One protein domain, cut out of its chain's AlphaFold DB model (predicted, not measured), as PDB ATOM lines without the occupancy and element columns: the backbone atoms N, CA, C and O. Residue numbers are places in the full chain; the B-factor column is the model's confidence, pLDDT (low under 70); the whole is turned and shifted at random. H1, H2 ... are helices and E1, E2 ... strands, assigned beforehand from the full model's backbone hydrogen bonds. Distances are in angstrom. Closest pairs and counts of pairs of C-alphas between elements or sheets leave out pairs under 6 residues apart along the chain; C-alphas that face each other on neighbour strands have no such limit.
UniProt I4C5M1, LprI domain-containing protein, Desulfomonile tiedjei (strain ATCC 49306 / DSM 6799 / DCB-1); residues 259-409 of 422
ATOM      1  N   MET A 259     -42.303  45.517 -50.672       75.00
ATOM      2  CA  MET A 259     -43.127  46.360 -49.817       75.00
ATOM      3  C   MET A 259     -42.447  46.506 -48.464       75.00
ATOM      4  O   MET A 259     -42.021  45.518 -47.880       75.00
ATOM      5  N   VAL A 260     -42.376  47.732 -47.954       82.44
ATOM      6  CA  VAL A 260     -41.734  48.017 -46.669       82.44
ATOM      7  C   VAL A 260     -42.706  48.782 -45.781       82.44
ATOM      8  O   VAL A 260     -43.210  49.844 -46.158       82.44
ATOM      9  N   GLU A 261     -42.957  48.257 -44.585       82.38
ATOM     10  CA  GLU A 261     -43.755  48.918 -43.557       82.38
ATOM     11  C   GLU A 261     -42.877  49.335 -42.377       82.38
ATOM     12  O   GLU A 261     -42.106  48.541 -41.852       82.38
ATOM     13  N   LEU A 262     -43.028  50.581 -41.916       87.56
ATOM     14  CA  LEU A 262     -42.420  51.044 -40.668       87.56
ATOM     15  C   LEU A 262     -43.239  50.512 -39.484       87.56
ATOM     16  O   LEU A 262     -44.342  51.010 -39.232       87.56
ATOM     17  N   VAL A 263     -42.705  49.530 -38.758       86.94
ATOM     18  CA  VAL A 263     -43.399  48.871 -37.641       86.94
ATOM     19  C   VAL A 263     -43.076  49.513 -36.290       86.94
ATOM     20  O   VAL A 263     -43.980  49.653 -35.466       86.94
ATOM     21  N   ALA A 264     -41.856  50.032 -36.101       89.06
ATOM     22  CA  ALA A 264     -41.449  50.778 -34.904       89.06
ATOM     23  C   ALA A 264     -40.793  52.121 -35.261       89.06
ATOM     24  O   ALA A 264     -40.098  52.225 -36.266       89.06
ATOM     25  N   GLY A 265     -41.002  53.153 -34.432       92.31
ATOM     26  CA  GLY A 265     -40.422  54.489 -34.649       92.31
ATOM     27  C   GLY A 265     -41.270  55.438 -35.510       92.31
ATOM     28  O   GLY A 265     -40.735  56.380 -36.083       92.31
ATOM     29  N   LYS A 266     -42.593  55.226 -35.596       89.38
ATOM     30  CA  LYS A 266     -43.520  55.998 -36.461       89.38
ATOM     31  C   LYS A 266     -43.496  57.517 -36.244       89.38
ATOM     32  O   LYS A 266     -43.688  58.258 -37.199       89.38
ATOM     33  N   GLU A 267     -43.214  57.961 -35.021       93.06
ATOM     34  CA  GLU A 267     -43.132  59.384 -34.656       93.06
ATOM     35  C   GLU A 267     -41.693  59.933 -34.665       93.06
ATOM     36  O   GLU A 267     -41.455  61.082 -34.295       93.06
ATOM     37  N   ASN A 268     -40.702  59.118 -35.037       95.56
ATOM     38  CA  ASN A 268     -39.303  59.520 -35.023       95.56
ATOM     39  C   ASN A 268     -38.885  60.093 -36.388       95.56
ATOM     40  O   ASN A 268     -38.997  59.422 -37.415       95.56
ATOM     41  N   GLY A 269     -38.351  61.320 -36.384       95.56
ATOM     42  CA  GLY A 269     -37.923  62.026 -37.594       95.56
ATOM     43  C   GLY A 269     -36.945  61.231 -38.461       95.56
ATOM     44  O   GLY A 269     -37.145  61.154 -39.672       95.56
ATOM     45  N   VAL A 270     -35.958  60.547 -37.865       97.12
ATOM     46  CA  VAL A 270     -34.999  59.751 -38.649       97.12
ATOM     47  C   VAL A 270     -35.675  58.565 -39.344       97.12
ATOM     48  O   VAL A 270     -35.346  58.257 -40.487       97.12
ATOM     49  N   CYS A 271     -36.678  57.946 -38.716       97.19
ATOM     50  CA  CYS A 271     -37.423  56.839 -39.315       97.19
ATOM     51  C   CYS A 271     -38.304  57.306 -40.476       97.19
ATOM     52  O   CYS A 271     -38.439  56.596 -41.473       97.19
ATOM     53  N   LEU A 272     -38.877  58.509 -40.373       95.50
ATOM     54  CA  LEU A 272     -39.653  59.122 -41.449       95.50
ATOM     55  C   LEU A 272     -38.769  59.463 -42.655       95.50
ATOM     56  O   LEU A 272     -39.128  59.132 -43.785       95.50
ATOM     57  N   GLU A 273     -37.591  60.051 -42.433       96.94
ATOM     58  CA  GLU A 273     -36.629  60.326 -43.508       96.94
ATOM     59  C   GLU A 273     -36.094  59.037 -44.142       96.94
ATOM     60  O   GLU A 273     -36.020  58.922 -45.368       96.94
ATOM     61  N   ALA A 274     -35.795  58.028 -43.322       95.31
ATOM     62  CA  ALA A 274     -35.366  56.715 -43.780       95.31
ATOM     63  C   ALA A 274     -36.432  56.021 -44.637       95.31
ATOM     64  O   ALA A 274     -36.097  55.482 -45.694       95.31
ATOM     65  N   ARG A 275     -37.708  56.081 -44.228       92.69
ATOM     66  CA  ARG A 275     -38.859  55.560 -44.986       92.69
ATOM     67  C   ARG A 275     -39.000  56.227 -46.354       92.69
ATOM     68  O   ARG A 275     -39.409  55.581 -47.311       92.69
ATOM     69  N   LEU A 276     -38.693  57.520 -46.441       92.31
ATOM     70  CA  LEU A 276     -38.771  58.297 -47.681       92.31
ATOM     71  C   LEU A 276     -37.515  58.160 -48.557       92.31
ATOM     72  O   LEU A 276     -37.448  58.795 -49.608       92.31
ATOM     73  N   GLY A 277     -36.521  57.369 -48.136       91.25
ATOM     74  CA  GLY A 277     -35.256  57.209 -48.857       91.25
ATOM     75  C   GLY A 277     -34.392  58.474 -48.856       91.25
ATOM     76  O   GLY A 277     -33.608  58.682 -49.778       91.25
ATOM     77  N   ARG A 278     -34.554  59.346 -47.851       95.19
ATOM     78  CA  ARG A 278     -33.883  60.657 -47.761       95.19
ATOM     79  C   ARG A 278     -32.720  60.694 -46.767       95.19
ATOM     80  O   ARG A 278     -32.180  61.760 -46.493       95.19
ATOM     81  N   VAL A 279     -32.311  59.541 -46.243       95.44
ATOM     82  CA  VAL A 279     -31.060  59.428 -45.485       95.44
ATOM     83  C   VAL A 279     -29.876  59.321 -46.440       95.44
ATOM     84  O   VAL A 279     -29.974  58.724 -47.511       95.44
ATOM     85  N   HIS A 280     -28.750  59.912 -46.053       94.62
ATOM     86  CA  HIS A 280     -27.532  59.909 -46.852       94.62
ATOM     87  C   HIS A 280     -26.421  59.191 -46.091       94.62
ATOM     88  O   HIS A 280     -25.896  59.727 -45.112       94.62
ATOM     89  N   HIS A 281     -26.069  57.987 -46.545       95.06
ATOM     90  CA  HIS A 281     -24.981  57.204 -45.962       95.06
ATOM     91  C   HIS A 281     -23.632  57.905 -46.082       95.06
ATOM     92  O   HIS A 281     -23.382  58.709 -46.990       95.06
ATOM     93  N   ALA A 282     -22.762  57.608 -45.122       92.94
ATOM     94  CA  ALA A 282     -21.425  58.151 -45.054       92.94
ATOM     95  C   ALA A 282     -20.636  57.796 -46.317       92.94
ATOM     96  O   ALA A 282     -20.772  56.724 -46.907       92.94
ATOM     97  N   ARG A 283     -19.781  58.727 -46.742       90.06
ATOM     98  CA  ARG A 283     -18.890  58.495 -47.875       90.06
ATOM     99  C   ARG A 283     -17.618  57.822 -47.386       90.06
ATOM    100  O   ARG A 283     -16.896  58.389 -46.569       90.06
ATOM    101  N   TYR A 284     -17.328  56.660 -47.952       87.81
ATOM    102  CA  TYR A 284     -16.088  55.934 -47.723       87.81
ATOM    103  C   TYR A 284     -15.064  56.388 -48.765       87.81
ATOM    104  O   TYR A 284     -15.290  56.282 -49.970       87.81
ATOM    105  N   GLY A 285     -13.968  56.991 -48.303       78.12
ATOM    106  CA  GLY A 285     -12.885  57.449 -49.174       78.12
ATOM    107  C   GLY A 285     -11.851  56.352 -49.416       78.12
ATOM    108  O   GLY A 285     -11.566  55.582 -48.503       78.12
ATOM    109  N   LEU A 286     -11.242  56.318 -50.609       64.00
ATOM    110  CA  LEU A 286     -10.174  55.371 -50.960       64.00
ATOM    111  C   LEU A 286      -9.005  55.460 -49.964       64.00
ATOM    112  O   LEU A 286      -8.276  56.455 -49.937       64.00
ATOM    113  N   THR A 287      -8.782  54.410 -49.177       55.22
ATOM    114  CA  THR A 287      -7.599  54.289 -48.321       55.22
ATOM    115  C   THR A 287      -6.558  53.417 -49.015       55.22
ATOM    116  O   THR A 287      -6.786  52.254 -49.326       55.22
ATOM    117  N   HIS A 288      -5.374  53.976 -49.260       50.28
ATOM    118  CA  HIS A 288      -4.225  53.274 -49.846       50.28
ATOM    119  C   HIS A 288      -3.575  52.262 -48.874       50.28
ATOM    120  O   HIS A 288      -2.350  52.167 -48.825       50.28
ATOM    121  N   GLY A 289      -4.330  51.539 -48.041       49.94
ATOM    122  CA  GLY A 289      -3.659  50.744 -47.011       49.94
ATOM    123  C   GLY A 289      -4.508  50.057 -45.963       49.94
ATOM    124  O   GLY A 289      -4.152  50.118 -44.795       49.94
ATOM    125  N   LEU A 290      -5.561  49.353 -46.357       54.25
ATOM    126  CA  LEU A 290      -6.012  48.218 -45.558       54.25
ATOM    127  C   LEU A 290      -5.739  46.967 -46.390       54.25
ATOM    128  O   LEU A 290      -6.530  46.586 -47.247       54.25
ATOM    129  N   GLY A 291      -4.554  46.377 -46.196       52.97
ATOM    130  CA  GLY A 291      -4.333  44.993 -46.619       52.97
ATOM    131  C   GLY A 291      -5.328  44.068 -45.904       52.97
ATOM    132  O   GLY A 291      -5.994  44.526 -44.974       52.97
ATOM    133  N   PRO A 292      -5.445  42.787 -46.296       55.44
ATOM    134  CA  PRO A 292      -6.329  41.846 -45.613       55.44
ATOM    135  C   PRO A 292      -6.031  41.887 -44.111       55.44
ATOM    136  O   PRO A 292      -4.929  41.542 -43.676       55.44
ATOM    137  N   LEU A 293      -6.977  42.411 -43.329       55.22
ATOM    138  CA  LEU A 293      -6.795  42.552 -41.895       55.22
ATOM    139  C   LEU A 293      -6.798  41.144 -41.291       55.22
ATOM    140  O   LEU A 293      -7.649  40.338 -41.669       55.22
ATOM    141  N   PRO A 294      -5.858  40.811 -40.387       51.19
ATOM    142  CA  PRO A 294      -5.822  39.515 -39.725       51.19
ATOM    143  C   PRO A 294      -6.989  39.444 -38.741       51.19
ATOM    144  O   PRO A 294      -6.854  39.701 -37.548       51.19
ATOM    145  N   LEU A 295      -8.167  39.159 -39.271       52.09
ATOM    146  CA  LEU A 295      -9.367  38.913 -38.507       52.09
ATOM    147  C   LEU A 295      -9.332  37.441 -38.114       52.09
ATOM    148  O   LEU A 295      -9.282  36.562 -38.970       52.09
ATOM    149  N   GLY A 296      -9.345  37.159 -36.815       43.75
ATOM    150  CA  GLY A 296      -9.423  35.797 -36.280       43.75
ATOM    151  C   GLY A 296     -10.751  35.079 -36.569       43.75
ATOM    152  O   GLY A 296     -11.013  34.056 -35.949       43.75
ATOM    153  N   ALA A 297     -11.589  35.600 -37.473       45.06
ATOM    154  CA  ALA A 297     -12.882  35.038 -37.835       45.06
ATOM    155  C   ALA A 297     -12.793  34.340 -39.213       45.06
ATOM    156  O   ALA A 297     -12.456  34.989 -40.205       45.06
ATOM    157  N   PRO A 298     -13.109  33.036 -39.314       44.81
ATOM    158  CA  PRO A 298     -12.865  32.211 -40.507       44.81
ATOM    159  C   PRO A 298     -13.695  32.562 -41.761       44.81
ATOM    160  O   PRO A 298     -13.502  31.929 -42.796       44.81
ATOM    161  N   ASN A 299     -14.590  33.558 -41.698       50.50
ATOM    162  CA  ASN A 299     -15.634  33.815 -42.702       50.50
ATOM    163  C   ASN A 299     -15.612  35.219 -43.351       50.50
ATOM    164  O   ASN A 299     -16.513  35.547 -44.125       50.50
ATOM    165  N   LEU A 300     -14.625  36.066 -43.047       55.31
ATOM    166  CA  LEU A 300     -14.537  37.428 -43.599       55.31
ATOM    167  C   LEU A 300     -13.767  37.418 -44.933       55.31
ATOM    168  O   LEU A 300     -12.792  36.677 -45.084       55.31
ATOM    169  N   SER A 301     -14.230  38.193 -45.923       52.09
ATOM    170  CA  SER A 301     -13.640  38.192 -47.266       52.09
ATOM    171  C   SER A 301     -12.177  38.661 -47.233       52.09
ATOM    172  O   SER A 301     -11.792  39.517 -46.440       52.09
ATOM    173  N   LYS A 302     -11.349  38.110 -48.133       54.53
ATOM    174  CA  LYS A 302      -9.968  38.572 -48.385       54.53
ATOM    175  C   LYS A 302      -9.921  39.835 -49.257       54.53
ATOM    176  O   LYS A 302      -8.825  40.264 -49.627       54.53
ATOM    177  N   ASP A 303     -11.082  40.372 -49.627       56.12
ATOM    178  CA  ASP A 303     -11.199  41.516 -50.521       56.12
ATOM    179  C   ASP A 303     -10.694  42.816 -49.869       56.12
ATOM    180  O   ASP A 303     -10.727  42.967 -48.643       56.12
ATOM    181  N   PRO A 304     -10.193  43.773 -50.671       55.78
ATOM    182  CA  PRO A 304      -9.767  45.072 -50.170       55.78
ATOM    183  C   PRO A 304     -10.940  45.815 -49.529       55.78
ATOM    184  O   PRO A 304     -12.002  45.948 -50.133       55.78
ATOM    185  N   ILE A 305     -10.726  46.365 -48.336       67.50
ATOM    186  CA  ILE A 305     -11.709  47.229 -47.679       67.50
ATOM    187  C   ILE A 305     -11.943  48.466 -48.562       67.50
ATOM    188  O   ILE A 305     -10.991  49.185 -48.871       67.50
ATOM    189  N   GLU A 306     -13.202  48.729 -48.940       60.94
ATOM    190  CA  GLU A 306     -13.629  49.766 -49.910       60.94
ATOM    191  C   GLU A 306     -13.376  51.227 -49.470       60.94
ATOM    192  O   GLU A 306     -13.901  52.175 -50.055       60.94
ATOM    193  N   GLY A 307     -12.543  51.443 -48.456       73.19
ATOM    194  CA  GLY A 307     -12.217  52.755 -47.926       73.19
ATOM    195  C   GLY A 307     -12.657  52.948 -46.484       73.19
ATOM    196  O   GLY A 307     -13.030  52.011 -45.783       73.19
ATOM    197  N   LEU A 308     -12.586  54.196 -46.030       87.25
ATOM    198  CA  LEU A 308     -12.865  54.577 -44.649       87.25
ATOM    199  C   LEU A 308     -13.747  55.817 -44.586       87.25
ATOM    200  O   LEU A 308     -13.559  56.764 -45.355       87.25
ATOM    201  N   ALA A 309     -14.669  55.814 -43.632       91.56
ATOM    202  CA  ALA A 309     -15.466  56.958 -43.234       91.56
ATOM    203  C   ALA A 309     -15.036  57.416 -41.832       91.56
ATOM    204  O   ALA A 309     -14.841  56.596 -40.940       91.56
ATOM    205  N   LEU A 310     -14.875  58.730 -41.642       92.88
ATOM    206  CA  LEU A 310     -14.694  59.321 -40.314       92.88
ATOM    207  C   LEU A 310     -16.065  59.692 -39.754       92.88
ATOM    208  O   LEU A 310     -16.655  60.681 -40.192       92.88
ATOM    209  N   VAL A 311     -16.574  58.882 -38.828       95.25
ATOM    210  CA  VAL A 311     -17.911  59.034 -38.238       95.25
ATOM    211  C   VAL A 311     -17.832  58.702 -36.757       95.25
ATOM    212  O   VAL A 311     -17.266  57.680 -36.403       95.25
ATOM    213  N   ASP A 312     -18.408  59.545 -35.904       96.44
ATOM    214  CA  ASP A 312     -18.599  59.269 -34.470       96.44
ATOM    215  C   ASP A 312     -19.724  58.229 -34.301       96.44
ATOM    216  O   ASP A 312     -20.879  58.571 -34.043       96.44
ATOM    217  N   ILE A 313     -19.424  56.957 -34.592       96.38
ATOM    218  CA  ILE A 313     -20.437  55.896 -34.739       96.38
ATOM    219  C   ILE A 313     -21.058  55.508 -33.394       96.38
ATOM    220  O   ILE A 313     -22.216  55.087 -33.340       96.38
ATOM    221  N   ASN A 314     -20.307  55.678 -32.304       95.88
ATOM    222  CA  ASN A 314     -20.751  55.407 -30.939       95.88
ATOM    223  C   ASN A 314     -21.301  56.660 -30.218       95.88
ATOM    224  O   ASN A 314     -21.685  56.561 -29.048       95.88
ATOM    225  N   ASN A 315     -21.375  57.803 -30.912       96.56
ATOM    226  CA  ASN A 315     -21.894  59.081 -30.427       96.56
ATOM    227  C   ASN A 315     -21.242  59.548 -29.107       96.56
ATOM    228  O   ASN A 315     -21.948  60.020 -28.203       96.56
ATOM    229  N   ASP A 316     -19.924  59.382 -28.976       95.19
ATOM    230  CA  ASP A 316     -19.138  59.799 -27.806       95.19
ATOM    231  C   ASP A 316     -18.489  61.189 -27.950       95.19
ATOM    232  O   ASP A 316     -17.936  61.728 -26.985       95.19
ATOM    233  N   GLY A 317     -18.622  61.807 -29.126       95.44
ATOM    234  CA  GLY A 317     -18.044  63.099 -29.478       95.44
ATOM    235  C   GLY A 317     -16.725  63.005 -30.249       95.44
ATOM    236  O   GLY A 317     -16.193  64.046 -30.648       95.44
ATOM    237  N   THR A 318     -16.195  61.800 -30.480       94.31
ATOM    238  CA  THR A 318     -14.929  61.560 -31.181       94.31
ATOM    239  C   THR A 318     -15.166  60.761 -32.464       94.31
ATOM    240  O   THR A 318     -15.702  59.664 -32.412       94.31
ATOM    241  N   PRO A 319     -14.746  61.253 -33.645       94.50
ATOM    242  CA  PRO A 319     -14.901  60.487 -34.879       94.50
ATOM    243  C   PRO A 319     -14.067  59.199 -34.910       94.50
ATOM    244  O   PRO A 319     -12.852  59.236 -34.697       94.50
ATOM    245  N   ASP A 320     -14.700  58.095 -35.302       94.12
ATOM    246  CA  ASP A 320     -14.084  56.787 -35.489       94.12
ATOM    247  C   ASP A 320     -13.688  56.525 -36.945       94.12
ATOM    248  O   ASP A 320     -14.288  57.022 -37.901       94.12
ATOM    249  N   ASN A 321     -12.672  55.681 -37.116       92.19
ATOM    250  CA  ASN A 321     -12.228  55.159 -38.404       92.19
ATOM    251  C   ASN A 321     -13.119  53.973 -38.827       92.19
ATOM    252  O   ASN A 321     -12.728  52.817 -38.654       92.19
ATOM    253  N   VAL A 322     -14.309  54.253 -39.360       92.81
ATOM    254  CA  VAL A 322     -15.288  53.227 -39.750       92.81
ATOM    255  C   VAL A 322     -14.955  52.653 -41.124       92.81
ATOM    256  O   VAL A 322     -14.725  53.386 -42.089       92.81
ATOM    257  N   VAL A 323     -14.982  51.330 -41.232       89.88
ATOM    258  CA  VAL A 323     -14.755  50.569 -42.462       89.88
ATOM    259  C   VAL A 323     -15.902  49.600 -42.720       89.88
ATOM    260  O   VAL A 323     -16.595  49.195 -41.790       89.88
ATOM    261  N   ARG A 324     -16.090  49.228 -43.987       88.81
ATOM    262  CA  ARG A 324     -17.005  48.160 -44.401       88.81
ATOM    263  C   ARG A 324     -16.238  46.853 -44.510       88.81
ATOM    264  O   ARG A 324     -15.141  46.842 -45.069       88.81
ATOM    265  N   ILE A 325     -16.817  45.779 -43.994       83.00
ATOM    266  CA  ILE A 325     -16.245  44.440 -44.100       83.00
ATOM    267  C   ILE A 325     -17.252  43.555 -44.804       83.00
ATOM    268  O   ILE A 325     -18.289  43.213 -44.244       83.00
ATOM    269  N   ASP A 326     -16.920  43.171 -46.029       82.25
ATOM    270  CA  ASP A 326     -17.695  42.174 -46.746       82.25
ATOM    271  C   ASP A 326     -17.301  40.782 -46.238       82.25
ATOM    272  O   ASP A 326     -16.119  40.453 -46.092       82.25
ATOM    273  N   PHE A 327     -18.291  39.947 -45.942       75.50
ATOM    274  CA  PHE A 327     -18.069  38.559 -45.559       75.50
ATOM    275  C   PHE A 327     -18.589  37.605 -46.617       75.50
ATOM    276  O   PHE A 327     -19.459  37.922 -47.428       75.50
ATOM    277  N   SER A 328     -18.006  36.413 -46.621       72.56
ATOM    278  CA  SER A 328     -18.429  35.301 -47.456       72.56
ATOM    279  C   SER A 328     -18.208  34.022 -46.667       72.56
ATOM    280  O   SER A 328     -17.075  33.564 -46.525       72.56
ATOM    281  N   ARG A 329     -19.280  33.448 -46.116       67.06
ATOM    282  CA  ARG A 329     -19.180  32.200 -45.345       67.06
ATOM    283  C   ARG A 329     -18.980  31.040 -46.320       67.06
ATOM    284  O   ARG A 329     -19.794  30.844 -47.227       67.06
ATOM    285  N   VAL A 330     -17.872  30.314 -46.164       47.06
ATOM    286  CA  VAL A 330     -17.458  29.254 -47.095       47.06
ATOM    287  C   VAL A 330     -18.020  27.913 -46.618       47.06
ATOM    288  O   VAL A 330     -17.497  27.295 -45.697       47.06
ATOM    289  N   GLY A 331     -19.111  27.483 -47.251       45.06
ATOM    290  CA  GLY A 331     -19.848  26.248 -46.968       45.06
ATOM    291  C   GLY A 331     -21.256  26.362 -47.559       45.06
ATOM    292  O   GLY A 331     -21.970  27.312 -47.256       45.06
ATOM    293  N   GLY A 332     -21.638  25.468 -48.476       55.59
ATOM    294  CA  GLY A 332     -22.891  25.604 -49.236       55.59
ATOM    295  C   GLY A 332     -22.927  26.809 -50.198       55.59
ATOM    296  O   GLY A 332     -21.915  27.144 -50.811       55.59
ATOM    297  N   ARG A 333     -24.108  27.438 -50.353       47.31
ATOM    298  CA  ARG A 333     -24.490  28.450 -51.377       47.31
ATOM    299  C   ARG A 333     -23.676  29.752 -51.456       47.31
ATOM    300  O   ARG A 333     -23.948  30.555 -52.342       47.31
ATOM    301  N   GLY A 334     -22.716  29.977 -50.562       58.41
ATOM    302  CA  GLY A 334     -22.028  31.261 -50.439       58.41
ATOM    303  C   GLY A 334     -22.948  32.316 -49.824       58.41
ATOM    304  O   GLY A 334     -23.742  32.951 -50.506       58.41
ATOM    305  N   CYS A 335     -22.842  32.502 -48.513       68.00
ATOM    306  CA  CYS A 335     -23.538  33.565 -47.794       68.00
ATOM    307  C   CYS A 335     -22.670  34.817 -47.828       68.00
ATOM    308  O   CYS A 335     -21.598  34.813 -47.221       68.00
ATOM    309  N   LYS A 336     -23.121  35.860 -48.530       79.56
ATOM    310  CA  LYS A 336     -22.447  37.159 -48.564       79.56
ATOM    311  C   LYS A 336     -23.228  38.191 -47.769       79.56
ATOM    312  O   LYS A 336     -24.448  38.120 -47.698       79.56
ATOM    313  N   GLY A 337     -22.527  39.168 -47.232       84.62
ATOM    314  CA  GLY A 337     -23.132  40.302 -46.557       84.62
ATOM    315  C   GLY A 337     -22.064  41.310 -46.190       84.62
ATOM    316  O   GLY A 337     -20.887  41.121 -46.513       84.62
ATOM    317  N   ARG A 338     -22.487  42.385 -45.534       88.44
ATOM    318  CA  ARG A 338     -21.596  43.464 -45.126       88.44
ATOM    319  C   ARG A 338     -21.829  43.857 -43.682       88.44
ATOM    320  O   ARG A 338     -22.928  44.277 -43.330       88.44
ATOM    321  N   ASP A 339     -20.749  43.818 -42.918       90.19
ATOM    322  CA  ASP A 339     -20.634  44.381 -41.581       90.19
ATOM    323  C   ASP A 339     -19.870  45.715 -41.604       90.19
ATOM    324  O   ASP A 339     -19.343  46.167 -42.629       90.19
ATOM    325  N   LEU A 340     -19.775  46.336 -40.430       91.69
ATOM    326  CA  LEU A 340     -18.921  47.486 -40.173       91.69
ATOM    327  C   LEU A 340     -17.846  47.108 -39.154       91.69
ATOM    328  O   LEU A 340     -18.006  46.191 -38.356       91.69
ATOM    329  N   ALA A 341     -16.756  47.860 -39.135       90.94
ATOM    330  CA  ALA A 341     -15.836  47.851 -38.007       90.94
ATOM    331  C   ALA A 341     -15.181  49.211 -37.827       90.94
ATOM    332  O   ALA A 341     -15.157  50.038 -38.738       90.94
ATOM    333  N   VAL A 342     -14.596  49.407 -36.656       91.56
ATOM    334  CA  VAL A 342     -13.716  50.524 -36.343       91.56
ATOM    335  C   VAL A 342     -12.280  50.019 -36.311       91.56
ATOM    336  O   VAL A 342     -11.970  49.044 -35.624       91.56
ATOM    337  N   THR A 343     -11.389  50.674 -37.054       87.88
ATOM    338  CA  THR A 343      -9.954  50.362 -37.019       87.88
ATOM    339  C   THR A 343      -9.247  51.118 -35.904       87.88
ATOM    340  O   THR A 343      -9.714  52.143 -35.411       87.88
ATOM    341  N   ASP A 344      -8.036  50.681 -35.570       85.81
ATOM    342  CA  ASP A 344      -7.139  51.493 -34.757       85.81
ATOM    343  C   ASP A 344      -6.743  52.809 -35.465       85.81
ATOM    344  O   ASP A 344      -6.987  53.013 -36.659       85.81
ATOM    345  N   ALA A 345      -6.107  53.724 -34.726       84.75
ATOM    346  CA  ALA A 345      -5.685  55.023 -35.257       84.75
ATOM    347  C   ALA A 345      -4.696  54.904 -36.432       84.75
ATOM    348  O   ALA A 345      -4.648  55.784 -37.291       84.75
ATOM    349  N   THR A 346      -3.919  53.815 -36.475       81.44
ATOM    350  CA  THR A 346      -2.963  53.551 -37.557       81.44
ATOM    351  C   THR A 346      -3.615  52.960 -38.803       81.44
ATOM    352  O   THR A 346      -2.979  52.948 -39.855       81.44
ATOM    353  N   ARG A 347      -4.881  52.522 -38.707       80.44
ATOM    354  CA  ARG A 347      -5.632  51.849 -39.772       80.44
ATOM    355  C   ARG A 347      -4.897  50.609 -40.266       80.44
ATOM    356  O   ARG A 347      -4.790  50.383 -41.462       80.44
ATOM    357  N   THR A 348      -4.345  49.828 -39.344       74.88
ATOM    358  CA  THR A 348      -3.630  48.583 -39.677       74.88
ATOM    359  C   THR A 348      -4.265  47.348 -39.055       74.88
ATOM    360  O   THR A 348      -3.922  46.229 -39.432       74.88
ATOM    361  N   LYS A 349      -5.198  47.534 -38.116       78.75
ATOM    362  CA  LYS A 349      -5.913  46.448 -37.440       78.75
ATOM    363  C   LYS A 349      -7.309  46.875 -37.005       78.75
ATOM    364  O   LYS A 349      -7.558  48.050 -36.739       78.75
ATOM    365  N   ILE A 350      -8.183  45.886 -36.856       83.75
ATOM    366  CA  ILE A 350      -9.447  46.005 -36.127       83.75
ATOM    367  C   ILE A 350      -9.172  45.525 -34.698       83.75
ATOM    368  O   ILE A 350      -8.856  44.350 -34.511       83.75
ATOM    369  N   PRO A 351      -9.170  46.421 -33.696       86.12
ATOM    370  CA  PRO A 351      -8.955  46.029 -32.313       86.12
ATOM    371  C   PRO A 351     -10.160  45.250 -31.777       86.12
ATOM    372  O   PRO A 351     -11.306  45.570 -32.092       86.12
ATOM    373  N   ASP A 352      -9.889  44.267 -30.924       86.12
ATOM    374  CA  ASP A 352     -10.917  43.574 -30.150       86.12
ATOM    375  C   ASP A 352     -11.474  44.538 -29.091       86.12
ATOM    376  O   ASP A 352     -10.791  44.902 -28.130       86.12
ATOM    377  N   THR A 353     -12.662  45.080 -29.353       88.62
ATOM    378  CA  THR A 353     -13.322  46.096 -28.525       88.62
ATOM    379  C   THR A 353     -14.809  45.810 -28.480       88.62
ATOM    380  O   THR A 353     -15.367  45.296 -29.449       88.62
ATOM    381  N   LYS A 354     -15.485  46.264 -27.421       89.00
ATOM    382  CA  LYS A 354     -16.939  46.114 -27.301       89.00
ATOM    383  C   LYS A 354     -17.709  46.721 -28.476       89.00
ATOM    384  O   LYS A 354     -18.736  46.192 -28.879       89.00
ATOM    385  N   LEU A 355     -17.201  47.809 -29.057       91.69
ATOM    386  CA  LEU A 355     -17.793  48.416 -30.248       91.69
ATOM    387  C   LEU A 355     -17.673  47.496 -31.471       91.69
ATOM    388  O   LEU A 355     -18.644  47.320 -32.197       91.69
ATOM    389  N   ASN A 356     -16.518  46.863 -31.681       90.25
ATOM    390  CA  ASN A 356     -16.348  45.911 -32.781       90.25
ATOM    391  C   ASN A 356     -17.103  44.595 -32.552       90.25
ATOM    392  O   ASN A 356     -17.590  44.031 -33.521       90.25
ATOM    393  N   GLU A 357     -17.297  44.157 -31.304       86.69
ATOM    394  CA  GLU A 357     -18.221  43.053 -30.988       86.69
ATOM    395  C   GLU A 357     -19.674  43.371 -31.385       86.69
ATOM    396  O   GLU A 357     -20.439  42.470 -31.705       86.69
ATOM    397  N   ILE A 358     -20.074  44.648 -31.356       89.50
ATOM    398  CA  ILE A 358     -21.416  45.090 -31.768       89.50
ATOM    399  C   ILE A 358     -21.543  45.174 -33.296       89.50
ATOM    400  O   ILE A 358     -22.625  44.935 -33.834       89.50
ATOM    401  N   LEU A 359     -20.478  45.588 -33.984       90.12
ATOM    402  CA  LEU A 359     -20.510  45.906 -35.414       90.12
ATOM    403  C   LEU A 359     -20.179  44.713 -36.327       90.12
ATOM    404  O   LEU A 359     -20.533  44.750 -37.501       90.12
ATOM    405  N   ILE A 360     -19.509  43.680 -35.817       86.19
ATOM    406  CA  ILE A 360     -19.066  42.517 -36.598       86.19
ATOM    407  C   ILE A 360     -19.974  41.318 -36.309       86.19
ATOM    408  O   ILE A 360     -20.408  41.139 -35.175       86.19
ATOM    409  N   ASP A 361     -20.221  40.482 -37.324       77.19
ATOM    410  CA  ASP A 361     -21.063  39.276 -37.251       77.19
ATOM    411  C   ASP A 361     -22.519  39.582 -36.863       77.19
ATOM    412  O   ASP A 361     -23.219  38.762 -36.267       77.19
ATOM    413  N   ARG A 362     -22.979  40.794 -37.195       81.75
ATOM    414  CA  ARG A 362     -24.342  41.251 -36.913       81.75
ATOM    415  C   ARG A 362     -25.228  41.191 -38.145       81.75
ATOM    416  O   ARG A 362     -26.420  40.921 -38.010       81.75
ATOM    417  N   ALA A 363     -24.676  41.459 -39.326       78.44
ATOM    418  CA  ALA A 363     -25.404  41.281 -40.566       78.44
ATOM    419  C   ALA A 363     -25.571  39.788 -40.881       78.44
ATOM    420  O   ALA A 363     -24.635  38.988 -40.807       78.44
ATOM    421  N   GLU A 364     -26.794  39.418 -41.250       77.62
ATOM    422  CA  GLU A 364     -27.112  38.081 -41.737       77.62
ATOM    423  C   GLU A 364     -26.785  37.970 -43.238       77.62
ATOM    424  O   GLU A 364     -26.301  38.911 -43.875       77.62
ATOM    425  N   CYS A 365     -27.018  36.800 -43.830       75.19
ATOM    426  CA  CYS A 365     -26.841  36.628 -45.269       75.19
ATOM    427  C   CYS A 365     -27.712  37.616 -46.056       75.19
ATOM    428  O   CYS A 365     -28.816  37.957 -45.638       75.19
ATOM    429  N   ASP A 366     -27.190  38.086 -47.187       79.88
ATOM    430  CA  ASP A 366     -27.828  39.062 -48.073       79.88
ATOM    431  C   ASP A 366     -28.214  40.387 -47.381       79.88
ATOM    432  O   ASP A 366     -29.007  41.175 -47.903       79.88
ATOM    433  N   SER A 367     -27.601  40.664 -46.224       86.94
ATOM    434  CA  SER A 367     -27.742  41.919 -45.494       86.94
ATOM    435  C   SER A 367     -26.580  42.866 -45.774       86.94
ATOM    436  O   SER A 367     -25.431  42.464 -45.984       86.94
ATOM    437  N   ASN A 368     -26.876  44.158 -45.743       91.75
ATOM    438  CA  ASN A 368     -25.919  45.239 -45.880       91.75
ATOM    439  C   ASN A 368     -26.046  46.187 -44.691       91.75
ATOM    440  O   ASN A 368     -27.103  46.786 -44.483       91.75
ATOM    441  N   MET A 369     -24.948  46.352 -43.958       94.38
ATOM    442  CA  MET A 369     -24.833  47.339 -42.897       94.38
ATOM    443  C   MET A 369     -24.053  48.567 -43.364       94.38
ATOM    444  O   MET A 369     -22.998  48.465 -43.995       94.38
ATOM    445  N   ASP A 370     -24.579  49.744 -43.051       95.31
ATOM    446  CA  ASP A 370     -23.980  51.026 -43.401       95.31
ATOM    447  C   ASP A 370     -24.229  52.057 -42.295       95.31
ATOM    448  O   ASP A 370     -24.974  51.807 -41.348       95.31
ATOM    449  N   VAL A 371     -23.593  53.220 -42.384       96.62
ATOM    450  CA  VAL A 371     -23.747  54.289 -41.388       96.62
ATOM    451  C   VAL A 371     -24.198  55.574 -42.059       96.62
ATOM    452  O   VAL A 371     -23.740  55.915 -43.149       96.62
ATOM    453  N   PHE A 372     -25.085  56.322 -41.415       97.75
ATOM    454  CA  PHE A 372     -25.459  57.664 -41.847       97.75
ATOM    455  C   PHE A 372     -25.540  58.611 -40.652       97.75
ATOM    456  O   PHE A 372     -25.674  58.186 -39.506       97.75
ATOM    457  N   VAL A 373     -25.446  59.913 -40.923       96.69
ATOM    458  CA  VAL A 373     -25.552  60.955 -39.896       96.69
ATOM    459  C   VAL A 373     -26.804  61.777 -40.153       96.69
ATOM    460  O   VAL A 373     -27.002  62.289 -41.254       96.69
ATOM    461  N   TYR A 374     -27.636  61.923 -39.128       96.75
ATOM    462  CA  TYR A 374     -28.841  62.744 -39.159       96.75
ATOM    463  C   TYR A 374     -28.841  63.670 -37.942       96.75
ATOM    464  O   TYR A 374     -28.677  63.213 -36.814       96.75
ATOM    465  N   GLU A 375     -28.950  64.982 -38.179       94.56
ATOM    466  CA  GLU A 375     -28.911  66.019 -37.129       94.56
ATOM    467  C   GLU A 375     -27.702  65.900 -36.170       94.56
ATOM    468  O   GLU A 375     -27.792  66.175 -34.978       94.56
ATOM    469  N   GLY A 376     -26.546  65.494 -36.706       94.19
ATOM    470  CA  GLY A 376     -25.299  65.350 -35.943       94.19
ATOM    471  C   GLY A 376     -25.188  64.063 -35.121       94.19
ATOM    472  O   GLY A 376     -24.215  63.912 -34.392       94.19
ATOM    473  N   ILE A 377     -26.146  63.141 -35.242       96.62
ATOM    474  CA  ILE A 377     -26.138  61.830 -34.584       96.62
ATOM    475  C   ILE A 377     -25.861  60.755 -35.634       96.62
ATOM    476  O   ILE A 377     -26.480  60.759 -36.701       96.62
ATOM    477  N   ALA A 378     -24.946  59.835 -35.335       97.75
ATOM    478  CA  ALA A 378     -24.676  58.681 -36.179       97.75
ATOM    479  C   ALA A 378     -25.655  57.540 -35.883       97.75
ATOM    480  O   ALA A 378     -25.915  57.195 -34.724       97.75
ATOM    481  N   TYR A 379     -26.158  56.938 -36.956       98.44
ATOM    482  CA  TYR A 379     -27.040  55.781 -36.937       98.44
ATOM    483  C   TYR A 379     -26.448  54.681 -37.802       98.44
ATOM    484  O   TYR A 379     -25.946  54.944 -38.898       98.44
ATOM    485  N   VAL A 380     -26.547  53.451 -37.314       97.94
ATOM    486  CA  VAL A 380     -26.242  52.260 -38.099       97.94
ATOM    487  C   VAL A 380     -27.527  51.777 -38.752       97.94
ATOM    488  O   VAL A 380     -28.576  51.712 -38.109       97.94
ATOM    489  N   ASP A 381     -27.428  51.482 -40.038       97.69
ATOM    490  CA  ASP A 381     -28.513  51.101 -40.922       97.69
ATOM    491  C   ASP A 381     -28.253  49.693 -41.445       97.69
ATOM    492  O   ASP A 381     -27.382  49.489 -42.292       97.69
ATOM    493  N   LEU A 382     -28.970  48.722 -40.892       95.56
ATOM    494  CA  LEU A 382     -28.895  47.324 -41.287       95.56
ATOM    495  C   LEU A 382     -30.119  46.998 -42.131       95.56
ATOM    496  O   LEU A 382     -31.241  47.124 -41.648       95.56
ATOM    497  N   GLN A 383     -29.907  46.573 -43.371       92.31
ATOM    498  CA  GLN A 383     -30.977  46.250 -44.311       92.31
ATOM    499  C   GLN A 383     -30.705  44.935 -45.034       92.31
ATOM    500  O   GLN A 383     -29.568  44.683 -45.423       92.31
ATOM    501  N   ASP A 384     -31.744  44.144 -45.272       85.81
ATOM    502  CA  ASP A 384     -31.691  43.003 -46.185       85.81
ATOM    503  C   ASP A 384     -32.373  43.323 -47.523       85.81
ATOM    504  O   ASP A 384     -32.999  44.369 -47.727       85.81
ATOM    505  N   ASP A 385     -32.229  42.410 -48.472       80.75
ATOM    506  CA  ASP A 385     -32.830  42.517 -49.797       80.75
ATOM    507  C   ASP A 385     -34.321  42.127 -49.850       80.75
ATOM    508  O   ASP A 385     -34.968  42.283 -50.888       80.75
ATOM    509  N   SER A 386     -34.876  41.657 -48.731       74.94
ATOM    510  CA  SER A 386     -36.309  41.433 -48.539       74.94
ATOM    511  C   SER A 386     -37.029  42.698 -48.067       74.94
ATOM    512  O   SER A 386     -38.260  42.750 -48.073       74.94
ATOM    513  N   GLY A 387     -36.269  43.744 -47.729       81.44
ATOM    514  CA  GLY A 387     -36.754  45.040 -47.273       81.44
ATOM    515  C   GLY A 387     -36.853  45.158 -45.752       81.44
ATOM    516  O   GLY A 387     -37.328  46.192 -45.275       81.44
ATOM    517  N   ASN A 388     -36.433  44.139 -44.991       85.31
ATOM    518  CA  ASN A 388     -36.299  44.291 -43.549       85.31
ATOM    519  C   ASN A 388     -35.169  45.268 -43.280       85.31
ATOM    520  O   ASN A 388     -34.118  45.235 -43.924       85.31
ATOM    521  N   ARG A 389     -35.400  46.161 -42.325       93.19
ATOM    522  CA  ARG A 389     -34.424  47.188 -41.992       93.19
ATOM    523  C   ARG A 389     -34.506  47.549 -40.525       93.19
ATOM    524  O   ARG A 389     -35.588  47.797 -39.995       93.19
ATOM    525  N   GLN A 390     -33.357  47.635 -39.878       96.06
ATOM    526  CA  GLN A 390     -33.217  48.126 -38.519       96.06
ATOM    527  C   GLN A 390     -32.266  49.313 -38.521       96.06
ATOM    528  O   GLN A 390     -31.141  49.228 -39.005       96.06
ATOM    529  N   ILE A 391     -32.726  50.417 -37.939       98.12
ATOM    530  CA  ILE A 391     -31.890  51.591 -37.709       98.12
ATOM    531  C   ILE A 391     -31.698  51.712 -36.215       98.12
ATOM    532  O   ILE A 391     -32.672  51.837 -35.468       98.12
ATOM    533  N   TYR A 392     -30.449  51.699 -35.776       97.06
ATOM    534  CA  TYR A 392     -30.120  51.790 -34.364       97.06
ATOM    535  C   TYR A 392     -29.024  52.808 -34.101       97.06
ATOM    536  O   TYR A 392     -28.208  53.152 -34.957       97.06
ATOM    537  N   ARG A 393     -29.039  53.309 -32.873       97.19
ATOM    538  CA  ARG A 393     -28.036  54.219 -32.341       97.19
ATOM    539  C   ARG A 393     -27.168  53.467 -31.345       97.19
ATOM    540  O   ARG A 393     -27.690  52.745 -30.496       97.19
ATOM    541  N   ILE A 394     -25.860  53.682 -31.419       96.50
ATOM    542  CA  ILE A 394     -24.904  53.178 -30.431       96.50
ATOM    543  C   ILE A 394     -24.507  54.340 -29.515       96.50
ATOM    544  O   ILE A 394     -24.262  55.447 -29.996       96.50
ATOM    545  N   ARG A 395     -24.494  54.099 -28.198       92.75
ATOM    546  CA  ARG A 395     -23.955  55.010 -27.173       92.75
ATOM    547  C   ARG A 395     -23.140  54.232 -26.151       92.75
ATOM    548  O   ARG A 395     -23.708  53.509 -25.327       92.75
ATOM    549  N   GLY A 396     -21.820  54.395 -26.191       81.06
ATOM    550  CA  GLY A 396     -20.909  53.530 -25.439       81.06
ATOM    551  C   GLY A 396     -21.131  52.067 -25.833       81.06
ATOM    552  O   GLY A 396     -21.004  51.718 -26.999       81.06
ATOM    553  N   GLU A 397     -21.527  51.227 -24.877       80.56
ATOM    554  CA  GLU A 397     -21.796  49.793 -25.100       80.56
ATOM    555  C   GLU A 397     -23.284  49.472 -25.337       80.56
ATOM    556  O   GLU A 397     -23.669  48.307 -25.417       80.56
ATOM    557  N   LYS A 398     -24.155  50.488 -25.401       88.06
ATOM    558  CA  LYS A 398     -25.603  50.291 -25.540       88.06
ATOM    559  C   LYS A 398     -26.050  50.473 -26.981       88.06
ATOM    560  O   LYS A 398     -25.747  51.493 -27.600       88.06
ATOM    561  N   ILE A 399     -26.844  49.517 -27.455       93.31
ATOM    562  CA  ILE A 399     -27.575  49.584 -28.721       93.31
ATOM    563  C   ILE A 399     -29.018  49.976 -28.414       93.31
ATOM    564  O   ILE A 399     -29.672  49.363 -27.571       93.31
ATOM    565  N   GLU A 400     -29.518  50.987 -29.108       95.06
ATOM    566  CA  GLU A 400     -30.909  51.415 -29.042       95.06
ATOM    567  C   GLU A 400     -31.520  51.333 -30.439       95.06
ATOM    568  O   GLU A 400     -31.144  52.102 -31.325       95.06
ATOM    569  N   THR A 401     -32.452  50.403 -30.647       95.44
ATOM    570  CA  THR A 401     -33.218  50.314 -31.896       95.44
ATOM    571  C   THR A 401     -34.181  51.490 -31.991       95.44
ATOM    572  O   THR A 401     -35.024  51.688 -31.118       95.44
ATOM    573  N   ILE A 402     -34.044  52.278 -33.053       97.88
ATOM    574  CA  ILE A 402     -34.807  53.509 -33.282       97.88
ATOM    575  C   ILE A 402     -35.936  53.265 -34.278       97.88
ATOM    576  O   ILE A 402     -37.062  53.707 -34.055       97.88
ATOM    577  N   CYS A 403     -35.624  52.547 -35.357       97.06
ATOM    578  CA  CYS A 403     -36.571  52.191 -36.400       97.06
ATOM    579  C   CYS A 403     -36.518  50.693 -36.649       97.06
ATOM    580  O   CYS A 403     -35.437  50.107 -36.718       97.06
ATOM    581  N   GLU A 404     -37.688  50.115 -36.874       92.38
ATOM    582  CA  GLU A 404     -37.818  48.756 -37.374       92.38
ATOM    583  C   GLU A 404     -38.786  48.780 -38.547       92.38
ATOM    584  O   GLU A 404     -39.893  49.323 -38.449       92.38
ATOM    585  N   PHE A 405     -38.334  48.234 -39.667       88.50
ATOM    586  CA  PHE A 405     -39.105  48.082 -40.882       88.50
ATOM    587  C   PHE A 405     -39.263  46.599 -41.196       88.50
ATOM    588  O   PHE A 405     -38.282  45.855 -41.182       88.50
ATOM    589  N   SER A 406     -40.491  46.207 -41.518       81.44
ATOM    590  CA  SER A 406     -40.827  44.870 -41.998       81.44
ATOM    591  C   SER A 406     -40.881  44.892 -43.521       81.44
ATOM    592  O   SER A 406     -41.662  45.652 -44.106       81.44
ATOM    593  N   GLY A 407     -40.026  44.088 -44.145       75.62
ATOM    594  CA  GLY A 407     -39.966  43.894 -45.584       75.62
ATOM    595  C   GLY A 407     -40.808  42.708 -46.030       75.62
ATOM    596  O   GLY A 407     -40.791  41.641 -45.420       75.62
ATOM    597  N   HIS A 408     -41.533  42.883 -47.127       71.06
ATOM    598  CA  HIS A 408     -42.300  41.827 -47.770       71.06
ATOM    599  C   HIS A 408     -42.006  41.831 -49.267       71.06
ATOM    600  O   HIS A 408     -42.407  42.740 -50.002       71.06
ATOM    601  N   LEU A 409     -41.315  40.792 -49.732       72.62
ATOM    602  CA  LEU A 409     -41.098  40.584 -51.158       72.62
ATOM    603  C   LEU A 409     -42.431  40.330 -51.857       72.62
ATOM    604  O   LEU A 409     -43.220  39.477 -51.451       72.62
TER     605      LEU A 409
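What this domain is: This is residues 259 to 409 of the 422 residues of the protein "LprI domain-containing protein" of Desulfomonile tiedjei (strain ATCC 49306 / DSM 6799 / DCB-1) (UniProt I4C5M1). Look first for a strongly twisted sheet, E1, E8, E7, E6, E5, that curls round the short helix H1; beside it a smaller sheet, E2, E3, E4, meets its E5 edge through E4. H2 packs near this seam, and a long stretch without named elements, residues 276 to 307, passes along the outside from H1 to E2. The 151 printed residues hold two named helices and eight named strands, along the chain E1 H1 E2 E3 E4 H2 E5 E6 E7 E8. Both sheets are antiparallel, in the orders given, and the class is mostly strand, with 75 residues, under half, in named elements. The whole is compact and rounded, with a radius of gyration of the C-alphas of 15.3 A and spans of 42 by 42 by 27 A.

How they stand to each other: Start with E5, residues 367 to 374, E6, 377 to 384, E7, 389 to 395, and E8, 398 to 408: a meander, each strand the antiparallel neighbour of the one before. Across E5 and E6, N 370 and O 381 are 2.9 A apart; across E6 and E7, N 382 and O 390, 2.9 A; across E7 and E8, N 391 and O 403, 3.0 A. E8 bends by 56 degrees at residue 402, and its antiparallel neighbour is the edge strand E1, residues 259 to 264, with N 261 and O 406 2.9 A apart, within hydrogen-bond range. The sheet curls round H1, residues 269 to 275, where the C-alphas of Cys 271 and Cys 403, the closest of H1 and E8, are 5.6 A apart. A second meander is E2, residues 308 to 311, E3, 320 to 329, and E4, 335 to 342; N 309 and O 322 are 2.9 A apart, and N 325 and O 339, 2.9 A. Between the sheets, the closest C-alphas of E4 and E5 are those of Arg 338 and Asn 368, 4.7 A. H2, residues 354 to 359, stands at the smaller sheet's level, its Leu 359 C-alpha 5.3 A from that of Leu 340 in E4, their closest pair. H1 and H2 lie on opposite faces of the larger sheet. In both helices every O i to N i+4 pair is within hydrogen-bond range.

Where its parts are: Find C-alpha 259 at (-43.127, 46.360, -49.817), where E1 begins. E3 runs 27.0 A from C-alpha 320 at (-14.084, 56.787, -35.489). E8 runs 29.1 A to C-alpha 408 at (-42.300, 41.827, -47.770).

The domain as a whole: The farthest C-alphas, of Glu 267 and Gly 291, are 43.1 A apart. The printed part has no cut; the links H1 to E2 and E4 to H2 are long. Model confidence is under 70 at residues 286 to 306 and 329 to 335.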